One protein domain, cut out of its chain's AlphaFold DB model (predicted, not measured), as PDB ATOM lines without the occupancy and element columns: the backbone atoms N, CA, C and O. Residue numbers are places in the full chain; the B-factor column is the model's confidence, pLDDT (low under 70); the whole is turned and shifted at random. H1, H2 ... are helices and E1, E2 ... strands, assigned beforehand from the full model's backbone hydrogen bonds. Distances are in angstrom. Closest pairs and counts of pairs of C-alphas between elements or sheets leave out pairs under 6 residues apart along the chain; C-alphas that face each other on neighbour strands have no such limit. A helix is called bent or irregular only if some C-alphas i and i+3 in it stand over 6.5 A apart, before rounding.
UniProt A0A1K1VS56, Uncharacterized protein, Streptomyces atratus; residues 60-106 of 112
ATOM      1  N   ASP A  60      43.806 -50.779 -28.679       98.19
ATOM      2  CA  ASP A  60      43.116 -50.231 -27.507       98.19
ATOM      3  C   ASP A  60      44.090 -49.816 -26.393       98.19
ATOM      4  O   ASP A  60      43.773 -48.966 -25.556       98.19
ATOM      5  N   ASP A  61      45.312 -50.349 -26.420       97.88
ATOM      6  CA  ASP A  61      46.284 -50.245 -25.336       97.88
ATOM      7  C   ASP A  61      47.353 -49.162 -25.594       97.88
ATOM      8  O   ASP A  61      48.463 -49.234 -25.075       97.88
ATOM      9  N   PHE A  62      47.074 -48.141 -26.413       98.50
ATOM     10  CA  PHE A  62      48.011 -47.025 -26.607       98.50
ATOM     11  C   PHE A  62      48.166 -46.159 -25.348       98.50
ATOM     12  O   PHE A  62      47.209 -45.893 -24.614       98.50
ATOM     13  N   THR A  63      49.367 -45.613 -25.156       98.50
ATOM     14  CA  THR A  63      49.653 -44.588 -24.142       98.50
ATOM     15  C   THR A  63      49.893 -43.216 -24.774       98.50
ATOM     16  O   THR A  63      49.994 -43.062 -25.993       98.50
ATOM     17  N   SER A  64      50.069 -42.184 -23.944       98.50
ATOM     18  CA  SER A  64      50.454 -40.844 -24.410       98.50
ATOM     19  C   SER A  64      51.771 -40.817 -25.198       98.50
ATOM     20  O   SER A  64      51.943 -39.957 -26.061       98.50
ATOM     21  N   LEU A  65      52.688 -41.758 -24.948       98.69
ATOM     22  CA  LEU A  65      53.946 -41.863 -25.690       98.69
ATOM     23  C   LEU A  65      53.760 -42.485 -27.083       98.69
ATOM     24  O   LEU A  65      54.540 -42.177 -27.984       98.69
ATOM     25  N   ASP A  66      52.739 -43.319 -27.293       98.69
ATOM     26  CA  ASP A  66      52.360 -43.790 -28.632       98.69
ATOM     27  C   ASP A  66      51.745 -42.647 -29.454       98.69
ATOM     28  O   ASP A  66      52.137 -42.418 -30.599       98.69
ATOM     29  N   HIS A  67      50.868 -41.846 -28.836       98.62
ATOM     30  CA  HIS A  67      50.301 -40.644 -29.461       98.62
ATOM     31  C   HIS A  67      51.375 -39.609 -29.826       98.62
ATOM     32  O   HIS A  67      51.341 -39.042 -30.920       98.62
ATOM     33  N   ALA A  68      52.369 -39.395 -28.956       98.62
ATOM     34  CA  ALA A  68      53.504 -38.519 -29.251       98.62
ATOM     35  C   ALA A  68      54.334 -39.026 -30.445       98.62
ATOM     36  O   ALA A  68      54.673 -38.247 -31.335       98.62
ATOM     37  N   TRP A  69      54.598 -40.335 -30.516       98.31
ATOM     38  CA  TRP A  69      55.288 -40.951 -31.654       98.31
ATOM     39  C   TRP A  69      54.527 -40.755 -32.976       98.31
ATOM     40  O   TRP A  69      55.129 -40.381 -33.986       98.31
ATOM     41  N   ALA A  70      53.202 -40.929 -32.981       98.38
ATOM     42  CA  ALA A  70      52.394 -40.680 -34.173       98.38
ATOM     43  C   ALA A  70      52.442 -39.201 -34.598       98.38
ATOM     44  O   ALA A  70      52.610 -38.903 -35.783       98.38
ATOM     45  N   ALA A  71      52.378 -38.270 -33.640       98.38
ATOM     46  CA  ALA A  71      52.522 -36.839 -33.907       98.38
ATOM     47  C   ALA A  71      53.891 -36.496 -34.523       98.38
ATOM     48  O   ALA A  71      53.966 -35.704 -35.464       98.38
ATOM     49  N   GLU A  72      54.971 -37.127 -34.057       97.88
ATOM     50  CA  GLU A  72      56.303 -36.967 -34.647       97.88
ATOM     51  C   GLU A  72      56.383 -37.509 -36.081       97.88
ATOM     52  O   GLU A  72      57.003 -36.869 -36.935       97.88
ATOM     53  N   ARG A  73      55.750 -38.654 -36.379       96.44
ATOM     54  CA  ARG A  73      55.663 -39.179 -37.757       96.44
ATOM     55  C   ARG A  73      54.928 -38.209 -38.681       96.44
ATOM     56  O   ARG A  73      55.424 -37.906 -39.767       96.44
ATOM     57  N   ILE A  74      53.805 -37.653 -38.220       96.00
ATOM     58  CA  ILE A  74      53.040 -36.638 -38.961       96.00
ATOM     59  C   ILE A  74      53.904 -35.398 -39.220       96.00
ATOM     60  O   ILE A  74      53.967 -34.924 -40.354       96.00
ATOM     61  N   ALA A  75      54.618 -34.899 -38.205       96.88
ATOM     62  CA  ALA A  75      55.486 -33.728 -38.335       96.88
ATOM     63  C   ALA A  75      56.631 -33.936 -39.345       96.88
ATOM     64  O   ALA A  75      57.074 -32.982 -39.982       96.88
ATOM     65  N   LYS A  76      57.083 -35.183 -39.529       94.94
ATOM     66  CA  LYS A  76      58.084 -35.579 -40.536       94.94
ATOM     67  C   LYS A  76      57.492 -35.798 -41.936       94.94
ATOM     68  O   LYS A  76      58.224 -36.150 -42.853       94.94
ATOM     69  N   GLY A  77      56.188 -35.588 -42.117       93.69
ATOM     70  CA  GLY A  77      55.509 -35.742 -43.403       93.69
ATOM     71  C   GLY A  77      55.050 -37.168 -43.709       93.69
ATOM     72  O   GLY A  77      54.739 -37.455 -44.860       93.69
ATOM     73  N   THR A  78      54.987 -38.049 -42.705       94.25
ATOM     74  CA  THR A  78      54.466 -39.419 -42.837       94.25
ATOM     75  C   THR A  78      53.110 -39.516 -42.133       94.25
ATOM     76  O   THR A  78      53.066 -39.717 -40.912       94.25
ATOM     77  N   PRO A  79      51.979 -39.339 -42.846       95.50
ATOM     78  CA  PRO A  79      50.679 -39.294 -42.194       95.50
ATOM     79  C   PRO A  79      50.383 -40.624 -41.497       95.50
ATOM     80  O   PRO A  79      50.485 -41.699 -42.087       95.50
ATOM     81  N   THR A  80      50.045 -40.529 -40.217       97.12
ATOM     82  CA  THR A  80      49.820 -41.668 -39.330       97.12
ATOM     83  C   THR A  80      48.562 -41.388 -38.519       97.12
ATOM     84  O   THR A  80      48.451 -40.317 -37.930       97.12
ATOM     85  N   LEU A  81      47.615 -42.322 -38.496       98.31
ATOM     86  CA  LEU A  81      46.418 -42.258 -37.658       98.31
ATOM     87  C   LEU A  81      46.481 -43.369 -36.610       98.31
ATOM     88  O   LEU A  81      46.657 -44.537 -36.960       98.31
ATOM     89  N   LEU A  82      46.301 -43.009 -35.339       98.62
ATOM     90  CA  LEU A  82      46.022 -43.974 -34.280       98.62
ATOM     91  C   LEU A  82      44.528 -43.984 -34.008       98.62
ATOM     92  O   LEU A  82      43.938 -42.929 -33.797       98.62
ATOM     93  N   VAL A  83      43.942 -45.174 -33.983       98.62
ATOM     94  CA  VAL A  83      42.557 -45.376 -33.561       98.62
ATOM     95  C   VAL A  83      42.596 -46.229 -32.309       98.62
ATOM     96  O   VAL A  83      43.125 -47.339 -32.341       98.62
ATOM     97  N   GLN A  84      42.057 -45.700 -31.214       98.50
ATOM     98  CA  GLN A  84      42.120 -46.333 -29.901       98.50
ATOM     99  C   GLN A  84      40.714 -46.677 -29.401       98.50
ATOM    100  O   GLN A  84      40.091 -45.850 -28.731       98.50
ATOM    101  N   PRO A  85      40.180 -47.865 -29.743       98.62
ATOM    102  CA  PRO A  85      38.906 -48.313 -29.206       98.62
ATOM    103  C   PRO A  85      38.941 -48.459 -27.686       98.62
ATOM    104  O   PRO A  85      39.980 -48.754 -27.102       98.62
ATOM    105  N   ASP A  86      37.780 -48.309 -27.048       98.12
ATOM    106  CA  ASP A  86      37.622 -48.665 -25.638       98.12
ATOM    107  C   ASP A  86      37.857 -50.184 -25.466       98.12
ATOM    108  O   ASP A  86      37.187 -50.972 -26.145       98.12
ATOM    109  N   PRO A  87      38.757 -50.623 -24.566       97.19
ATOM    110  CA  PRO A  87      39.110 -52.037 -24.402       97.19
ATOM    111  C   PRO A  87      37.939 -52.921 -23.938       97.19
ATOM    112  O   PRO A  87      37.950 -54.137 -24.132       97.19
ATOM    113  N   HIS A  88      36.903 -52.341 -23.326       97.75
ATOM    114  CA  HIS A  88      35.713 -53.058 -22.866       97.75
ATOM    115  C   HIS A  88      34.611 -53.142 -23.925       97.75
ATOM    116  O   HIS A  88      33.748 -54.019 -23.833       97.75
ATOM    117  N   LEU A  89      34.624 -52.251 -24.919       97.94
ATOM    118  CA  LEU A  89      33.645 -52.226 -26.013       97.94
ATOM    119  C   LEU A  89      34.202 -52.832 -27.307       97.94
ATOM    120  O   LEU A  89      33.442 -53.347 -28.126       97.94
ATOM    121  N   GLY A  90      35.523 -52.795 -27.476       96.88
ATOM    122  CA  GLY A  90      36.220 -53.247 -28.669       96.88
ATOM    123  C   GLY A  90      36.006 -52.334 -29.878       96.88
ATOM    124  O   GLY A  90      35.537 -51.198 -29.779       96.88
ATOM    125  N   LEU A  91      36.377 -52.848 -31.053       97.81
ATOM    126  CA  LEU A  91      36.234 -52.139 -32.320       97.81
ATOM    127  C   LEU A  91      34.751 -51.957 -32.682       97.81
ATOM    128  O   LEU A  91      33.981 -52.914 -32.720       97.81
ATOM    129  N   GLN A  92      34.384 -50.725 -33.019       98.38
ATOM    130  CA  GLN A  92      33.014 -50.302 -33.343       98.38
ATOM    131  C   GLN A  92      32.949 -49.643 -34.733       98.38
ATOM    132  O   GLN A  92      33.990 -49.207 -35.236       98.38
ATOM    133  N   PRO A  93      31.767 -49.553 -35.376       98.38
ATOM    134  CA  PRO A  93      31.619 -48.980 -36.719       98.38
ATOM    135  C   PRO A  93      32.159 -47.551 -36.872       98.38
ATOM    136  O   PRO A  93      32.629 -47.175 -37.949       98.38
ATOM    137  N   GLU A  94      32.133 -46.756 -35.808       98.12
ATOM    138  CA  GLU A  94      32.602 -45.369 -35.804       98.12
ATOM    139  C   GLU A  94      34.114 -45.306 -36.028       98.12
ATOM    140  O   GLU A  94      34.585 -44.472 -36.797       98.12
ATOM    141  N   HIS A  95      34.863 -46.257 -35.468       98.56
ATOM    142  CA  HIS A  95      36.301 -46.393 -35.691       98.56
ATOM    143  C   HIS A  95      36.618 -46.689 -37.164       98.56
ATOM    144  O   HIS A  95      37.560 -46.146 -37.731       98.56
ATOM    145  N   LEU A  96      35.805 -47.512 -37.836       98.00
ATOM    146  CA  LEU A  96      35.965 -47.764 -39.275       98.00
ATOM    147  C   LEU A  96      35.565 -46.545 -40.115       98.00
ATOM    148  O   LEU A  96      36.157 -46.278 -41.165       98.00
ATOM    149  N   THR A  97      34.579 -45.783 -39.646       98.19
ATOM    150  CA  THR A  97      34.166 -44.520 -40.268       98.19
ATOM    151  C   THR A  97      35.278 -43.476 -40.169       98.19
ATOM    152  O   THR A  97      35.558 -42.784 -41.146       98.19
ATOM    153  N   GLU A  98      35.970 -43.402 -39.033       98.12
ATOM    154  CA  GLU A  98      37.140 -42.547 -38.831       98.12
ATOM    155  C   GLU A  98      38.264 -42.904 -39.810       98.12
ATOM    156  O   GLU A  98      38.736 -42.039 -40.550       98.12
ATOM    157  N   VAL A  99      38.622 -44.190 -39.902       97.94
ATOM    158  CA  VAL A  99      39.650 -44.674 -40.837       97.94
ATOM    159  C   VAL A  99      39.300 -44.335 -42.285       97.94
ATOM    160  O   VAL A  99      40.127 -43.792 -43.016       97.94
ATOM    161  N   THR A 100      38.075 -44.627 -42.721       97.31
ATOM    162  CA  THR A 100      37.651 -44.381 -44.111       97.31
ATOM    163  C   THR A 100      37.560 -42.892 -44.442       97.31
ATOM    164  O   THR A 100      37.952 -42.479 -45.539       97.31
ATOM    165  N   THR A 101      37.120 -42.069 -43.489       97.31
ATOM    166  CA  THR A 101      37.110 -40.606 -43.617       97.31
ATOM    167  C   THR A 101      38.529 -40.068 -43.750       97.31
ATOM    168  O   THR A 101      38.801 -39.284 -44.659       97.31
ATOM    169  N   TRP A 102      39.442 -40.522 -42.894       96.44
ATOM    170  CA  TRP A 102      40.838 -40.107 -42.924       96.44
ATOM    171  C   TRP A 102      41.511 -40.477 -44.247       96.44
ATOM    172  O   TRP A 102      42.102 -39.613 -44.891       96.44
ATOM    173  N   VAL A 103      41.337 -41.718 -44.721       94.75
ATOM    174  CA  VAL A 103      41.881 -42.156 -46.019       94.75
ATOM    175  C   VAL A 103      41.360 -41.290 -47.168       94.75
ATOM    176  O   VAL A 103      42.121 -40.935 -48.065       94.75
ATOM    177  N   SER A 104      40.085 -40.899 -47.126       94.25
ATOM    178  CA  SER A 104      39.459 -40.070 -48.167       94.25
ATOM    179  C   SER A 104      39.986 -38.629 -48.210       94.25
ATOM    180  O   SER A 104      39.806 -37.946 -49.215       94.25
ATOM    181  N   GLN A 105      40.617 -38.152 -47.132       91.94
ATOM    182  CA  GLN A 105      41.204 -36.811 -47.038       91.94
ATOM    183  C   GLN A 105      42.679 -36.773 -47.440       91.94
ATOM    184  O   GLN A 105      43.239 -35.690 -47.627       91.94
ATOM    185  N   LEU A 106      43.322 -37.934 -47.569       87.75
ATOM    186  CA  LEU A 106      44.708 -37.987 -47.996       87.75
ATOM    187  C   LEU A 106      44.820 -37.530 -49.452       87.75
ATOM    188  O   LEU A 106      43.994 -37.916 -50.287       87.75
TER     189      LEU A 106
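Overview. This is residues 60 to 106 of the 112 residues of an uncharacterized protein of Streptomyces atratus (UniProt A0A1K1VS56). A flat, S-shaped layer one element thick: the strand E1 runs through the middle, with the helix H1 along one side of it and the helix H2 along the other. The chain folds back after H1 into E1, then turns round again through residues 84 to 92 into H2. The printed part has 47 residues with two named helices and one named strand, in the order H1, E1, H2, and the class is mostly helix. It is only just loose, close to compact, with a radius of gyration of the C-alphas of 11.8 A and spans of 33 by 27 by 7 A.

Along the chain. H1 is residues 64 to 75, 16.4 A from first to last C-alpha, beginning with C-alpha 64 at (50.454, -40.844, -24.410). E1 is residues 80 to 83, 10.0 A long, with C-alpha 80 at (49.820, -41.668, -39.330). H2 is residues 93 to 105, 18.6 A long, ending with C-alpha 105 at (41.204, -36.811, -47.038).

Arrangement. The closest C-alphas of H1 and E1 are those of Ala 70 and Thr 80, 5.8 A apart. The closest C-alphas of E1 and H2 are those of Val 83 and His 95, 6.7 A apart. H1 and H2 are apart. E1 pairs with no named strand. In H1 and H2 every O i to N i+4 pair is within hydrogen-bond range, and neither helix is bent.

Size, cuts and confidence. The two C-alphas farthest apart are those of Lys 76 and His 88, at 33.4 A. The link from H1 to E1 is tight, with 4 residues, and that from E1 to H2 is short, with 9. The printed part has no cut. Its mean pLDDT is 97.2, and no printed residue is under 70.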